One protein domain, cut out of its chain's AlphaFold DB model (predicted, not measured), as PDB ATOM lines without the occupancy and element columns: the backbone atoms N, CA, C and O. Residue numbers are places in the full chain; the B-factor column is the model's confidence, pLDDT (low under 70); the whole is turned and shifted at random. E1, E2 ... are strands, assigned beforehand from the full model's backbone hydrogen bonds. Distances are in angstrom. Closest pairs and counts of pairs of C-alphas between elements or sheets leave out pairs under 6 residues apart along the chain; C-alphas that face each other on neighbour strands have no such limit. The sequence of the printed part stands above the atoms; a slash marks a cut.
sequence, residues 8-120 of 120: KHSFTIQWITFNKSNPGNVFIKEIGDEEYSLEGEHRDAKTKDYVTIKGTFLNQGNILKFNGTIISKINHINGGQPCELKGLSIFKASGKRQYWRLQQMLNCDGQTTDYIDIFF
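AT A GLANCE: This is residues 8 to 120 of the 120 residues of an uncharacterized protein of Flavobacterium sp. (UniProt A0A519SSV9). Eight antiparallel strands, E1 to E8 in chain order, curve round into one closed barrel, with E8 coming back beside E1. E4, E5 and E6 are long and strongly bent, while E7 and E8 are short. The printed part has 113 residues, with eight named strands and no named helix; its class is all strand, and E1 to E8 form a meander, each strand the antiparallel neighbour of the one before. It is compact, with a radius of gyration of the C-alphas of 13.3 A, and spans 41 by 28 by 26 A.

HOW THE PARTS SIT: E1, residues 8 to 13, forms a hairpin with E2, residues 24 to 32, at 127 degrees between directions; N 9 and O 26, 2.8 A apart, are within hydrogen-bond range. E3, residues 35 to 43, is antiparallel to E2, with N 27 and O 39 at 2.8 A. E4, residues 50 to 60, follows with N 42 and O 51 at 2.8 A, and E5, residues 63 to 73, with N 52 and O 71 at 2.8 A. E6, residues 83 to 92, has N 85 and O 70 at 2.8 A. E7, residues 99 to 102, pairs with E6 through N 101 and O 92, 2.9 A. E8, residues 116 to 119, pairs with E7 through N 100 and O 118, 2.8 A, and with E1 through N 12 and O 117, 3.0 A. E2 and E6 are apart.

IN THESE COORDINATES: E1 begins at C-alpha 8, (9.562, -23.655, 45.844). E2, E3, E4, E5 and E6 measure 25.4, 26.4, 27.4, 25.0 and 20.7 A. E4 bends by 73 degrees at residue 56, E5 by 85 at 67, E6 by 97 at 87. E8 ends at C-alpha 119, (12.310, -31.973, 41.709).

THE WHOLE: The C-alphas farthest apart, Asp 33 and Gly 79, are 41.3 A apart. The printed part has no cut. The link from E7 to E8 is long. No printed residue is under 70 in pLDDT.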
ATOM      1  N   LYS A   8       8.715 -23.704  47.042       98.31
ATOM      2  CA  LYS A   8       9.562 -23.655  45.844       98.31
ATOM      3  C   LYS A   8      10.222 -25.006  45.549       98.31
ATOM      4  O   LYS A   8      10.823 -25.607  46.442       98.31
ATOM      5  N   HIS A   9      10.172 -25.441  44.294       98.00
ATOM      6  CA  HIS A   9      10.840 -26.632  43.765       98.00
ATOM      7  C   HIS A   9      11.639 -26.279  42.516       98.00
ATOM      8  O   HIS A   9      11.213 -25.431  41.733       98.00
ATOM      9  N   SER A  10      12.782 -26.940  42.314       98.06
ATOM     10  CA  SER A  10      13.526 -26.817  41.059       98.06
ATOM     11  C   SER A  10      12.709 -27.404  39.911       98.06
ATOM     12  O   SER A  10      12.089 -28.459  40.065       98.06
ATOM     13  N   PHE A  11      12.752 -26.735  38.766       98.44
ATOM     14  CA  PHE A  11      12.038 -27.112  37.555       98.44
ATOM     15  C   PHE A  11      12.958 -26.953  36.354       98.44
ATOM     16  O   PHE A  11      13.602 -25.913  36.212       98.44
ATOM     17  N   THR A  12      13.067 -27.979  35.516       98.25
ATOM     18  CA  THR A  12      14.025 -27.971  34.406       98.25
ATOM     19  C   THR A  12      13.428 -28.481  33.109       98.25
ATOM     20  O   THR A  12      12.515 -29.299  33.116       98.25
ATOM     21  N   ILE A  13      14.027 -28.033  32.008       98.00
ATOM     22  CA  ILE A  13      13.974 -28.670  30.694       98.00
ATOM     23  C   ILE A  13      15.426 -28.848  30.255       98.00
ATOM     24  O   ILE A  13      16.240 -27.936  30.445       98.00
ATOM     25  N   GLN A  14      15.764 -30.013  29.709       96.81
ATOM     26  CA  GLN A  14      17.147 -30.391  29.415       96.81
ATOM     27  C   GLN A  14      17.848 -29.465  28.421       96.81
ATOM     28  O   GLN A  14      19.063 -29.314  28.486       96.81
ATOM     29  N   TRP A  15      17.080 -28.835  27.530       96.38
ATOM     30  CA  TRP A  15      17.595 -27.902  26.529       96.38
ATOM     31  C   TRP A  15      18.228 -26.646  27.137       96.38
ATOM     32  O   TRP A  15      19.070 -26.029  26.496       96.38
ATOM     33  N   ILE A  16      17.858 -26.294  28.375       96.06
ATOM     34  CA  ILE A  16      18.478 -25.194  29.127       96.06
ATOM     35  C   ILE A  16      19.502 -25.753  30.128       96.06
ATOM     36  O   ILE A  16      20.644 -25.303  30.176       96.06
ATOM     37  N   THR A  17      19.121 -26.760  30.924       91.12
ATOM     38  CA  THR A  17      20.069 -27.527  31.747       91.12
ATOM     39  C   THR A  17      19.537 -28.921  32.072       91.12
ATOM     40  O   THR A  17      18.346 -29.114  32.311       91.12
ATOM     41  N   PHE A  18      20.440 -29.900  32.134       78.38
ATOM     42  CA  PHE A  18      20.137 -31.287  32.503       78.38
ATOM     43  C   PHE A  18      20.026 -31.517  34.019       78.38
ATOM     44  O   PHE A  18      19.616 -32.597  34.445       78.38
ATOM     45  N   ASN A  19      20.452 -30.564  34.855       76.31
ATOM     46  CA  ASN A  19      20.529 -30.746  36.305       76.31
ATOM     47  C   ASN A  19      20.215 -29.447  37.073       76.31
ATOM     48  O   ASN A  19      19.807 -28.442  36.500       76.31
ATOM     49  N   LYS A  20      20.407 -29.461  38.398       79.06
ATOM     50  CA  LYS A  20      20.163 -28.305  39.276       79.06
ATOM     51  C   LYS A  20      21.261 -27.222  39.228       79.06
ATOM     52  O   LYS A  20      21.335 -26.425  40.156       79.06
ATOM     53  N   SER A  21      22.118 -27.173  38.204       87.38
ATOM     54  CA  SER A  21      23.162 -26.139  38.081       87.38
ATOM     55  C   SER A  21      22.588 -24.748  37.819       87.38
ATOM     56  O   SER A  21      23.107 -23.764  38.335       87.38
ATOM     57  N   ASN A  22      21.508 -24.674  37.040       91.75
ATOM     58  CA  ASN A  22      20.800 -23.437  36.729       91.75
ATOM     59  C   ASN A  22      19.301 -23.712  36.513       91.75
ATOM     60  O   ASN A  22      18.826 -23.585  35.392       91.75
ATOM     61  N   PRO A  23      18.561 -24.191  37.527       96.62
ATOM     62  CA  PRO A  23      17.184 -24.600  37.339       96.62
ATOM     63  C   PRO A  23      16.237 -23.401  37.373       96.62
ATOM     64  O   PRO A  23      16.442 -22.415  38.087       96.62
ATOM     65  N   GLY A  24      15.117 -23.556  36.680       97.75
ATOM     66  CA  GLY A  24      13.919 -22.780  36.931       97.75
ATOM     67  C   GLY A  24      13.254 -23.197  38.230       97.75
ATOM     68  O   GLY A  24      13.773 -24.011  39.003       97.75
ATOM     69  N   ASN A  25      12.082 -22.630  38.482       98.25
ATOM     70  CA  ASN A  25      11.355 -22.889  39.709       98.25
ATOM     71  C   ASN A  25       9.858 -22.978  39.475       98.25
ATOM     72  O   ASN A  25       9.296 -22.200  38.711       98.25
ATOM     73  N   VAL A  26       9.232 -23.886  40.216       98.69
ATOM     74  CA  VAL A  26       7.781 -23.979  40.370       98.69
ATOM     75  C   VAL A  26       7.405 -23.825  41.832       98.69
ATOM     76  O   VAL A  26       8.181 -24.170  42.728       98.69
ATOM     77  N   PHE A  27       6.220 -23.284  42.072       98.81
ATOM     78  CA  PHE A  27       5.636 -23.143  43.392       98.81
ATOM     79  C   PHE A  27       4.475 -24.123  43.542       98.81
ATOM     80  O   PHE A  27       3.558 -24.119  42.722       98.81
ATOM     81  N   ILE A  28       4.535 -24.962  44.575       98.69
ATOM     82  CA  ILE A  28       3.511 -25.954  44.913       98.69
ATOM     83  C   ILE A  28       2.736 -25.474  46.137       98.69
ATOM     84  O   ILE A  28       3.336 -25.160  47.169       98.69
ATOM     85  N   LYS A  29       1.405 -25.464  46.050       98.50
ATOM     86  CA  LYS A  29       0.519 -25.130  47.171       98.50
ATOM     87  C   LYS A  29      -0.603 -26.157  47.272       98.50
ATOM     88  O   LYS A  29      -1.238 -26.471  46.276       98.50
ATOM     89  N   GLU A  30      -0.843 -26.672  48.472       98.00
ATOM     90  CA  GLU A  30      -1.974 -27.571  48.733       98.00
ATOM     91  C   GLU A  30      -3.289 -26.787  48.612       98.00
ATOM     92  O   GLU A  30      -3.408 -25.680  49.147       98.00
ATOM     93  N   ILE A  31      -4.249 -27.333  47.866       98.12
ATOM     94  CA  ILE A  31      -5.559 -26.706  47.610       98.12
ATOM     95  C   ILE A  31      -6.741 -27.629  47.928       98.12
ATOM     96  O   ILE A  31      -7.873 -27.157  47.988       98.12
ATOM     97  N   GLY A  32      -6.484 -28.913  48.172       95.50
ATOM     98  CA  GLY A  32      -7.486 -29.912  48.518       95.50
ATOM     99  C   GLY A  32      -6.826 -31.188  49.031       95.50
ATOM    100  O   GLY A  32      -5.603 -31.247  49.180       95.50
ATOM    101  N   ASP A  33      -7.633 -32.213  49.299       93.81
ATOM    102  CA  ASP A  33      -7.102 -33.516  49.693       93.81
ATOM    103  C   ASP A  33      -6.336 -34.145  48.526       93.81
ATOM    104  O   ASP A  33      -6.880 -34.343  47.443       93.81
ATOM    105  N   GLU A  34      -5.041 -34.378  48.733       94.75
ATOM    106  CA  GLU A  34      -4.093 -34.859  47.718       94.75
ATOM    107  C   GLU A  34      -3.987 -33.979  46.448       94.75
ATOM    108  O   GLU A  34      -3.278 -34.347  45.506       94.75
ATOM    109  N   GLU A  35      -4.609 -32.796  46.440       97.88
ATOM    110  CA  GLU A  35      -4.666 -31.863  45.315       97.88
ATOM    111  C   GLU A  35      -3.830 -30.602  45.574       97.88
ATOM    112  O   GLU A  35      -3.916 -29.950  46.621       97.88
ATOM    113  N   TYR A  36      -3.022 -30.235  44.581       98.62
ATOM    114  CA  TYR A  36      -2.065 -29.139  44.668       98.62
ATOM    115  C   TYR A  36      -2.144 -28.242  43.436       98.62
ATOM    116  O   TYR A  36      -2.263 -28.736  42.316       98.62
ATOM    117  N   SER A  37      -2.002 -26.931  43.619       98.69
ATOM    118  CA  SER A  37      -1.687 -26.023  42.520       98.69
ATOM    119  C   SER A  37      -0.182 -25.996  42.259       98.69
ATOM    120  O   SER A  37       0.634 -26.180  43.168       98.69
ATOM    121  N   LEU A  38       0.172 -25.781  40.994       98.62
ATOM    122  CA  LEU A  38       1.541 -25.740  40.499       98.62
ATOM    123  C   LEU A  38       1.667 -24.627  39.459       98.62
ATOM    124  O   LEU A  38       0.952 -24.633  38.459       98.62
ATOM    125  N   GLU A  39       2.604 -23.707  39.663       98.88
ATOM    126  CA  GLU A  39       2.926 -22.672  38.676       98.88
ATOM    127  C   GLU A  39       4.414 -22.336  38.692       98.88
ATOM    128  O   GLU A  39       5.026 -22.255  39.759       98.88
ATOM    129  N   GLY A  40       5.006 -22.125  37.518       98.75
ATOM    130  CA  GLY A  40       6.366 -21.622  37.414       98.75
ATOM    131  C   GLY A  40       6.976 -21.742  36.030       98.75
ATOM    132  O   GLY A  40       6.296 -22.014  35.038       98.75
ATOM    133  N   GLU A  41       8.285 -21.522  35.969       98.75
ATOM    134  CA  GLU A  41       9.027 -21.521  34.717       98.75
ATOM    135  C   GLU A  41      10.509 -21.841  34.896       98.75
ATOM    136  O   GLU A  41      11.085 -21.730  35.981       98.75
ATOM    137  N   HIS A  42      11.134 -22.195  33.782       98.62
ATOM    138  CA  HIS A  42      12.571 -22.248  33.606       98.62
ATOM    139  C   HIS A  42      12.920 -21.505  32.326       98.62
ATOM    140  O   HIS A  42      12.385 -21.833  31.271       98.62
ATOM    141  N   ARG A  43      13.787 -20.496  32.424       98.12
ATOM    142  CA  ARG A  43      14.101 -19.588  31.323       98.12
ATOM    143  C   ARG A  43      15.597 -19.339  31.247       98.12
ATOM    144  O   ARG A  43      16.205 -18.953  32.244       98.12
ATOM    145  N   ASP A  44      16.166 -19.505  30.060       97.06
ATOM    146  CA  ASP A  44      17.548 -19.131  29.807       97.06
ATOM    147  C   ASP A  44      17.662 -17.609  29.647       97.06
ATOM    148  O   ASP A  44      16.924 -16.971  28.889       97.06
ATOM    149  N   ALA A  45      18.597 -16.998  30.371       94.94
ATOM    150  CA  ALA A  45      18.748 -15.548  30.369       94.94
ATOM    151  C   ALA A  45      19.276 -15.004  29.029       94.94
ATOM    152  O   ALA A  45      18.964 -13.856  28.689       94.94
ATOM    153  N   LYS A  46      20.052 -15.802  28.283       95.56
ATOM    154  CA  LYS A  46      20.740 -15.406  27.048       95.56
ATOM    155  C   LYS A  46      19.887 -15.692  25.818       95.56
ATOM    156  O   LYS A  46      19.613 -14.774  25.054       95.56
ATOM    157  N   THR A  47      19.448 -16.936  25.637       96.56
ATOM    158  CA  THR A  47      18.690 -17.364  24.451       96.56
ATOM    159  C   THR A  47      17.208 -17.029  24.552       96.56
ATOM    160  O   THR A  47      16.517 -16.995  23.536       96.56
ATOM    161  N   LYS A  48      16.717 -16.758  25.771       97.44
ATOM    162  CA  LYS A  48      15.291 -16.612  26.096       97.44
ATOM    163  C   LYS A  48      14.473 -17.881  25.864       97.44
ATOM    164  O   LYS A  48      13.247 -17.796  25.951       97.44
ATOM    165  N   ASP A  49      15.122 -19.024  25.636       98.25
ATOM    166  CA  ASP A  49      14.476 -20.336  25.639       98.25
ATOM    167  C   ASP A  49      13.782 -20.563  26.978       98.25
ATOM    168  O   ASP A  49      14.254 -20.094  28.020       98.25
ATOM    169  N   TYR A  50      12.643 -21.249  26.964       98.69
ATOM    170  CA  TYR A  50      11.877 -21.443  28.183       98.69
ATOM    171  C   TYR A  50      11.013 -22.695  28.191       98.69
ATOM    172  O   TYR A  50      10.632 -23.234  27.155       98.69
ATOM    173  N   VAL A  51      10.633 -23.093  29.403       98.81
ATOM    174  CA  VAL A  51       9.441 -23.888  29.677       98.81
ATOM    175  C   VAL A  51       8.630 -23.209  30.781       98.81
ATOM    176  O   VAL A  51       9.194 -22.780  31.787       98.81
ATOM    177  N   THR A  52       7.315 -23.107  30.614       98.88
ATOM    178  CA  THR A  52       6.376 -22.685  31.661       98.88
ATOM    179  C   THR A  52       5.410 -23.816  31.984       98.88
ATOM    180  O   THR A  52       5.152 -24.685  31.151       98.88
ATOM    181  N   ILE A  53       4.884 -23.818  33.204       98.88
ATOM    182  CA  ILE A  53       3.874 -24.774  33.655       98.88
ATOM    183  C   ILE A  53       2.886 -24.075  34.582       98.88
ATOM    184  O   ILE A  53       3.293 -23.329  35.473       98.88
ATOM    185  N   LYS A  54       1.589 -24.307  34.376       98.88
ATOM    186  CA  LYS A  54       0.524 -23.793  35.241       98.88
ATOM    187  C   LYS A  54      -0.670 -24.734  35.257       98.88
ATOM    188  O   LYS A  54      -1.201 -25.066  34.199       98.88
ATOM    189  N   GLY A  55      -1.110 -25.136  36.442       98.75
ATOM    190  CA  GLY A  55      -2.266 -26.012  36.592       98.75
ATOM    191  C   GLY A  55      -2.413 -26.566  38.000       98.75
ATOM    192  O   GLY A  55      -1.902 -25.999  38.969       98.75
ATOM    193  N   THR A  56      -3.101 -27.697  38.096       98.75
ATOM    194  CA  THR A  56      -3.226 -28.477  39.328       98.75
ATOM    195  C   THR A  56      -2.711 -29.890  39.112       98.75
ATOM    196  O   THR A  56      -2.566 -30.347  37.979       98.75
ATOM    197  N   PHE A  57      -2.397 -30.598  40.188       98.56
ATOM    198  CA  PHE A  57      -2.155 -32.027  40.112       98.56
ATOM    199  C   PHE A  57      -2.717 -32.769  41.315       98.56
ATOM    200  O   PHE A  57      -2.714 -32.261  42.437       98.56
ATOM    201  N   LEU A  58      -3.120 -34.015  41.068       98.06
ATOM    202  CA  LEU A  58      -3.361 -35.002  42.115       98.06
ATOM    203  C   LEU A  58      -2.066 -35.764  42.386       98.06
ATOM    204  O   LEU A  58      -1.459 -36.330  41.467       98.06
ATOM    205  N   ASN A  59      -1.637 -35.776  43.644       95.69
ATOM    206  CA  ASN A  59      -0.531 -36.605  44.100       95.69
ATOM    207  C   ASN A  59      -0.994 -38.067  44.135       95.69
ATOM    208  O   ASN A  59      -2.020 -38.376  44.715       95.69
ATOM    209  N   GLN A  60      -0.242 -38.969  43.512       93.62
ATOM    210  CA  GLN A  60      -0.438 -40.421  43.578       93.62
ATOM    211  C   GLN A  60       0.898 -41.121  43.887       93.62
ATOM    212  O   GLN A  60       1.224 -42.189  43.366       93.62
ATOM    213  N   GLY A  61       1.724 -40.480  44.721       89.81
ATOM    214  CA  GLY A  61       2.983 -41.000  45.233       89.81
ATOM    215  C   GLY A  61       4.112 -40.792  44.234       89.81
ATOM    216  O   GLY A  61       4.723 -39.726  44.170       89.81
ATOM    217  N   ASN A  62       4.414 -41.823  43.446       93.88
ATOM    218  CA  ASN A  62       5.414 -41.714  42.384       93.88
ATOM    219  C   ASN A  62       4.840 -41.125  41.087       93.88
ATOM    220  O   ASN A  62       5.603 -40.888  40.155       93.88
ATOM    221  N   ILE A  63       3.531 -40.891  41.018       96.62
ATOM    222  CA  ILE A  63       2.849 -40.297  39.872       96.62
ATOM    223  C   ILE A  63       2.170 -39.004  40.316       96.62
ATOM    224  O   ILE A  63       1.521 -38.981  41.357       96.62
ATOM    225  N   LEU A  64       2.284 -37.949  39.511       97.56
ATOM    226  CA  LEU A  64       1.431 -36.769  39.601       97.56
ATOM    227  C   LEU A  64       0.538 -36.739  38.358       97.56
ATOM    228  O   LEU A  64       1.041 -36.777  37.230       97.56
ATOM    229  N   LYS A  65      -0.779 -36.672  38.563       98.31
ATOM    230  CA  LYS A  65      -1.750 -36.436  37.488       98.31
ATOM    231  C   LYS A  65      -1.964 -34.939  37.369       98.31
ATOM    232  O   LYS A  65      -2.755 -34.380  38.120       98.31
ATOM    233  N   PHE A  66      -1.217 -34.307  36.476       98.69
ATOM    234  CA  PHE A  66      -1.288 -32.875  36.230       98.69
ATOM    235  C   PHE A  66      -2.420 -32.554  35.254       98.69
ATOM    236  O   PHE A  66      -2.590 -33.255  34.261       98.69
ATOM    237  N   ASN A  67      -3.169 -31.491  35.513       98.75
ATOM    238  CA  ASN A  67      -4.115 -30.894  34.586       98.75
ATOM    239  C   ASN A  67      -3.795 -29.406  34.447       98.75
ATOM    240  O   ASN A  67      -3.847 -28.660  35.427       98.75
ATOM    241  N   GLY A  68      -3.467 -28.966  33.239       98.69
ATOM    242  CA  GLY A  68      -3.123 -27.573  33.004       98.69
ATOM    243  C   GLY A  68      -2.419 -27.366  31.679       98.69
ATOM    244  O   GLY A  68      -2.668 -28.089  30.717       98.69
ATOM    245  N   THR A  69      -1.534 -26.380  31.649       98.88
ATOM    246  CA  THR A  69      -0.793 -26.000  30.449       98.88
ATOM    247  C   THR A  69       0.701 -26.053  30.719       98.88
ATOM    248  O   THR A  69       1.176 -25.531  31.731       98.88
ATOM    249  N   ILE A  70       1.436 -26.662  29.793       98.88
ATOM    250  CA  ILE A  70       2.896 -26.644  29.719       98.88
ATOM    251  C   ILE A  70       3.265 -26.045  28.365       98.88
ATOM    252  O   ILE A  70       2.761 -26.502  27.341       98.88
ATOM    253  N   ILE A  71       4.127 -25.030  28.350       98.81
ATOM    254  CA  ILE A  71       4.587 -24.396  27.108       98.81
ATOM    255  C   ILE A  71       6.105 -24.442  27.087       98.81
ATOM    256  O   ILE A  71       6.735 -23.808  27.931       98.81
ATOM    257  N   SER A  72       6.693 -25.158  26.131       98.56
ATOM    258  CA  SER A  72       8.132 -25.122  25.864       98.56
ATOM    259  C   SER A  72       8.408 -24.327  24.591       98.56
ATOM    260  O   SER A  72       7.681 -24.414  23.609       98.56
ATOM    261  N   LYS A  73       9.466 -23.519  24.587       98.50
ATOM    262  CA  LYS A  73       9.968 -22.854  23.385       98.50
ATOM    263  C   LYS A  73      11.482 -22.892  23.416       98.50
ATOM    264  O   LYS A  73      12.094 -22.248  24.267       98.50
ATOM    265  N   ILE A  74      12.054 -23.609  22.458       98.25
ATOM    266  CA  ILE A  74      13.492 -23.692  22.239       98.25
ATOM    267  C   ILE A  74      13.759 -23.205  20.819       98.25
ATOM    268  O   ILE A  74      13.169 -23.717  19.872       98.25
ATOM    269  N   ASN A  75      14.629 -22.211  20.659       97.62
ATOM    270  CA  ASN A  75      14.781 -21.452  19.416       97.62
ATOM    271  C   ASN A  75      15.093 -22.309  18.175       97.62
ATOM    272  O   ASN A  75      14.762 -21.903  17.066       97.62
ATOM    273  N   HIS A  76      15.721 -23.473  18.349       95.69
ATOM    274  CA  HIS A  76      16.101 -24.378  17.260       95.69
ATOM    275  C   HIS A  76      15.204 -25.627  17.135       95.69
ATOM    276  O   HIS A  76      15.461 -26.462  16.273       95.69
ATOM    277  N   ILE A  77      14.163 -25.765  17.965       97.38
ATOM    278  CA  ILE A  77      13.195 -26.879  17.937       97.38
ATOM    279  C   ILE A  77      11.852 -26.342  17.439       97.38
ATOM    280  O   ILE A  77      11.535 -25.177  17.674       97.38
ATOM    281  N   ASN A  78      11.064 -27.165  16.735       97.75
ATOM    282  CA  ASN A  78       9.739 -26.778  16.227       97.75
ATOM    283  C   ASN A  78       9.757 -25.458  15.417       97.75
ATOM    284  O   ASN A  78       8.892 -24.596  15.567       97.75
ATOM    285  N   GLY A  79      10.811 -25.234  14.620       96.75
ATOM    286  CA  GLY A  79      10.994 -23.985  13.864       96.75
ATOM    287  C   GLY A  79      11.074 -22.723  14.739       96.75
ATOM    288  O   GLY A  79      10.710 -21.636  14.290       96.75
ATOM    289  N   GLY A  80      11.475 -22.869  16.005       97.06
ATOM    290  CA  GLY A  80      11.502 -21.798  16.998       97.06
ATOM    291  C   GLY A  80      10.123 -21.396  17.530       97.06
ATOM    292  O   GLY A  80      10.018 -20.400  18.252       97.06
ATOM    293  N   GLN A  81       9.063 -22.134  17.187       98.31
ATOM    294  CA  GLN A  81       7.706 -21.886  17.668       98.31
ATOM    295  C   GLN A  81       7.455 -22.580  19.013       98.31
ATOM    296  O   GLN A  81       7.979 -23.670  19.257       98.31
ATOM    297  N   PRO A  82       6.644 -21.977  19.901       98.38
ATOM    298  CA  PRO A  82       6.270 -22.619  21.151       98.38
ATOM    299  C   PRO A  82       5.494 -23.917  20.887       98.38
ATOM    300  O   PRO A  82       4.613 -23.964  20.030       98.38
ATOM    301  N   CYS A  83       5.815 -24.953  21.652       98.38
ATOM    302  CA  CYS A  83       5.034 -26.169  21.761       98.38
ATOM    303  C   CYS A  83       4.174 -26.106  23.023       98.38
ATOM    304  O   CYS A  83       4.685 -25.894  24.123       98.38
ATOM    305  N   GLU A  84       2.866 -26.282  22.862       98.38
ATOM    306  CA  GLU A  84       1.897 -26.203  23.948       98.38
ATOM    307  C   GLU A  84       1.234 -27.565  24.188       98.38
ATOM    308  O   GLU A  84       0.572 -28.116  23.311       98.38
ATOM    309  N   LEU A  85       1.370 -28.071  25.414       98.06
ATOM    310  CA  LEU A  85       0.676 -29.253  25.912       98.06
ATOM    311  C   LEU A  85      -0.401 -28.814  26.912       98.06
ATOM    312  O   LEU A  85      -0.093 -28.255  27.966       98.06
ATOM    313  N   LYS A  86      -1.667 -29.071  26.576       98.25
ATOM    314  CA  LYS A  86      -2.845 -28.713  27.379       98.25
ATOM    315  C   LYS A  86      -3.577 -29.949  27.891       98.25
ATOM    316  O   LYS A  86      -3.673 -30.961  27.202       98.25
ATOM    317  N   GLY A  87      -4.174 -29.816  29.070       98.06
ATOM    318  CA  GLY A  87      -5.010 -30.837  29.688       98.06
ATOM    319  C   GLY A  87      -4.209 -31.815  30.543       98.06
ATOM    320  O   GLY A  87      -3.271 -31.433  31.249       98.06
ATOM    321  N   LEU A  88      -4.612 -33.085  30.506       98.25
ATOM    322  CA  LEU A  88      -4.083 -34.113  31.396       98.25
ATOM    323  C   LEU A  88      -2.684 -34.574  30.978       98.25
ATOM    324  O   LEU A  88      -2.471 -35.071  29.874       98.25
ATOM    325  N   SER A  89      -1.743 -34.469  31.913       98.31
ATOM    326  CA  SER A  89      -0.363 -34.923  31.781       98.31
ATOM    327  C   SER A  89       0.074 -35.787  32.956       98.31
ATOM    328  O   SER A  89      -0.377 -35.601  34.086       98.31
ATOM    329  N   ILE A  90       0.972 -36.739  32.701       98.56
ATOM    330  CA  ILE A  90       1.526 -37.597  33.749       98.56
ATOM    331  C   ILE A  90       2.961 -37.184  34.027       98.56
ATOM    332  O   ILE A  90       3.796 -37.183  33.126       98.56
ATOM    333  N   PHE A  91       3.267 -36.909  35.290       98.44
ATOM    334  CA  PHE A  91       4.639 -36.835  35.776       98.44
ATOM    335  C   PHE A  91       4.947 -38.079  36.603       98.44
ATOM    336  O   PHE A  91       4.142 -38.474  37.443       98.44
ATOM    337  N   LYS A  92       6.105 -38.709  36.386       98.00
ATOM    338  CA  LYS A  92       6.481 -39.956  37.067       98.00
ATOM    339  C   LYS A  92       7.882 -39.883  37.664       98.00
ATOM    340  O   LYS A  92       8.846 -39.552  36.976       98.00
ATOM    341  N   ALA A  93       8.003 -40.259  38.931       96.69
ATOM    342  CA  ALA A  93       9.256 -40.550  39.609       96.69
ATOM    343  C   ALA A  93       9.589 -42.041  39.450       96.69
ATOM    344  O   ALA A  93       8.721 -42.905  39.578       96.69
ATOM    345  N   SER A  94      10.843 -42.366  39.128       92.38
ATOM    346  CA  SER A  94      11.277 -43.749  38.878       92.38
ATOM    347  C   SER A  94      12.638 -44.041  39.499       92.38
ATOM    348  O   SER A  94      13.568 -43.238  39.389       92.38
ATOM    349  N   GLY A  95      12.770 -45.225  40.100       91.69
ATOM    350  CA  GLY A  95      14.016 -45.691  40.705       91.69
ATOM    351  C   GLY A  95      14.523 -44.747  41.798       91.69
ATOM    352  O   GLY A  95      13.781 -44.383  42.702       91.69
ATOM    353  N   LYS A  96      15.796 -44.349  41.697       92.06
ATOM    354  CA  LYS A  96      16.487 -43.477  42.666       92.06
ATOM    355  C   LYS A  96      16.458 -41.983  42.292       92.06
ATOM    356  O   LYS A  96      17.156 -41.187  42.914       92.06
ATOM    357  N   ARG A  97      15.717 -41.594  41.245       90.25
ATOM    358  CA  ARG A  97      15.658 -40.198  40.775       90.25
ATOM    359  C   ARG A  97      14.950 -39.317  41.802       90.25
ATOM    360  O   ARG A  97      13.965 -39.735  42.402       90.25
ATOM    361  N   GLN A  98      15.436 -38.089  41.961       93.69
ATOM    362  CA  GLN A  98      14.890 -37.099  42.899       93.69
ATOM    363  C   GLN A  98      13.963 -36.077  42.216       93.69
ATOM    364  O   GLN A  98      13.952 -34.897  42.572       93.69
ATOM    365  N   TYR A  99      13.244 -36.522  41.186       96.06
ATOM    366  CA  TYR A  99      12.322 -35.709  40.399       96.06
ATOM    367  C   TYR A  99      11.211 -36.562  39.786       96.06
ATOM    368  O   TYR A  99      11.391 -37.760  39.540       96.06
ATOM    369  N   TRP A 100      10.078 -35.923  39.503       97.69
ATOM    370  CA  TRP A 100       9.060 -36.440  38.600       97.69
ATOM    371  C   TRP A 100       9.289 -35.882  37.191       97.69
ATOM    372  O   TRP A 100       9.420 -34.671  37.028       97.69
ATOM    373  N   ARG A 101       9.310 -36.756  36.180       98.00
ATOM    374  CA  ARG A 101       9.476 -36.390  34.766       98.00
ATOM    375  C   ARG A 101       8.154 -36.464  34.015       98.00
ATOM    376  O   ARG A 101       7.450 -37.467  34.162       98.00
ATOM    377  N   LEU A 102       7.854 -35.473  33.178       98.50
ATOM    378  CA  LEU A 102       6.731 -35.523  32.236       98.50
ATOM    379  C   LEU A 102       6.837 -36.773  31.347       98.50
ATOM    380  O   LEU A 102       7.909 -37.076  30.842       98.50
ATOM    381  N   GLN A 103       5.752 -37.525  31.172       98.25
ATOM    382  CA  GLN A 103       5.749 -38.740  30.348       98.25
ATOM    383  C   GLN A 103       5.382 -38.464  28.886       98.25
ATOM    384  O   GLN A 103       5.885 -39.141  27.993       98.25
ATOM    385  N   GLN A 104       4.574 -37.435  28.630       97.69
ATOM    386  CA  GLN A 104       4.283 -36.911  27.296       97.69
ATOM    387  C   GLN A 104       5.448 -36.050  26.797       97.69
ATOM    388  O   GLN A 104       5.348 -34.834  26.703       97.69
ATOM    389  N   MET A 105       6.585 -36.699  26.552       96.75
ATOM    390  CA  MET A 105       7.848 -36.022  26.260       96.75
ATOM    391  C   MET A 105       7.980 -35.580  24.798       96.75
ATOM    392  O   MET A 105       8.886 -34.821  24.494       96.75
ATOM    393  N   LEU A 106       7.151 -36.072  23.875       97.81
ATOM    394  CA  LEU A 106       7.289 -35.727  22.459       97.81
ATOM    395  C   LEU A 106       6.897 -34.259  22.233       97.81
ATOM    396  O   LEU A 106       5.785 -33.855  22.575       97.81
ATOM    397  N   ASN A 107       7.812 -33.479  21.670       97.62
ATOM    398  CA  ASN A 107       7.575 -32.101  21.268       97.62
ATOM    399  C   ASN A 107       6.587 -32.049  20.084       97.62
ATOM    400  O   ASN A 107       6.330 -33.042  19.402       97.62
ATOM    401  N   CYS A 108       6.034 -30.869  19.824       97.44
ATOM    402  CA  CYS A 108       5.048 -30.615  18.780       97.44
ATOM    403  C   CYS A 108       5.601 -30.820  17.360       97.44
ATOM    404  O   CYS A 108       4.817 -30.975  16.428       97.44
ATOM    405  N   ASP A 109       6.926 -30.867  17.196       96.75
ATOM    406  CA  ASP A 109       7.571 -31.258  15.937       96.75
ATOM    407  C   ASP A 109       7.464 -32.766  15.619       96.75
ATOM    408  O   ASP A 109       7.841 -33.202  14.529       96.75
ATOM    409  N   GLY A 110       6.956 -33.566  16.563       96.38
ATOM    410  CA  GLY A 110       6.728 -34.999  16.413       96.38
ATOM    411  C   GLY A 110       7.991 -35.863  16.448       96.38
ATOM    412  O   GLY A 110       7.894 -37.061  16.190       96.38
ATOM    413  N   GLN A 111       9.163 -35.297  16.752       96.50
ATOM    414  CA  GLN A 111      10.448 -36.010  16.697       96.50
ATOM    415  C   GLN A 111      11.323 -35.751  17.925       96.50
ATOM    416  O   GLN A 111      12.000 -36.655  18.419       96.50
ATOM    417  N   THR A 112      11.311 -34.525  18.438       97.25
ATOM    418  CA  THR A 112      12.169 -34.112  19.541       97.25
ATOM    419  C   THR A 112      11.562 -34.512  20.879       97.25
ATOM    420  O   THR A 112      10.352 -34.478  21.076       97.25
ATOM    421  N   THR A 113      12.404 -34.916  21.827       97.75
ATOM    422  CA  THR A 113      11.970 -35.292  23.178       97.75
ATOM    423  C   THR A 113      12.297 -34.169  24.156       97.75
ATOM    424  O   THR A 113      13.457 -33.797  24.263       97.75
ATOM    425  N   ASP A 114      11.316 -33.677  24.905       97.50
ATOM    426  CA  ASP A 114      11.437 -32.697  25.983       97.50
ATOM    427  C   ASP A 114      11.437 -33.403  27.348       97.50
ATOM    428  O   ASP A 114      10.442 -33.975  27.801       97.50
ATOM    429  N   TYR A 115      12.573 -33.352  28.042       97.69
ATOM    430  CA  TYR A 115      12.707 -33.844  29.410       97.69
ATOM    431  C   TYR A 115      12.415 -32.725  30.396       97.69
ATOM    432  O   TYR A 115      13.307 -31.972  30.788       97.69
ATOM    433  N   ILE A 116      11.151 -32.648  30.801       98.25
ATOM    434  CA  ILE A 116      10.662 -31.674  31.772       98.25
ATOM    435  C   ILE A 116      10.559 -32.338  33.148       98.25
ATOM    436  O   ILE A 116       9.800 -33.295  33.323       98.25
ATOM    437  N   ASP A 117      11.314 -31.821  34.118       98.19
ATOM    438  CA  ASP A 117      11.468 -32.415  35.450       98.19
ATOM    439  C   ASP A 117      11.049 -31.447  36.566       98.19
ATOM    440  O   ASP A 117      11.473 -30.290  36.595       98.19
ATOM    441  N   ILE A 118      10.265 -31.947  37.527       97.69
ATOM    442  CA  ILE A 118       9.922 -31.275  38.790       97.69
ATOM    443  C   ILE A 118      10.639 -32.013  39.921       97.69
ATOM    444  O   ILE A 118      10.379 -33.192  40.160       97.69
ATOM    445  N   PHE A 119      11.543 -31.345  40.629       96.44
ATOM    446  CA  PHE A 119      12.310 -31.973  41.709       96.44
ATOM    447  C   PHE A 119      11.535 -32.003  43.033       96.44
ATOM    448  O   PHE A 119      10.689 -31.145  43.274       96.44
ATOM    449  N   PHE A 120      11.839 -32.979  43.899       92.75
ATOM    450  CA  PHE A 120      11.202 -33.149  45.219       92.75
ATOM    451  C   PHE A 120      11.441 -31.969  46.189       92.75
ATOM    452  O   PHE A 120      12.418 -31.202  46.011       92.75
TER     453      PHE A 120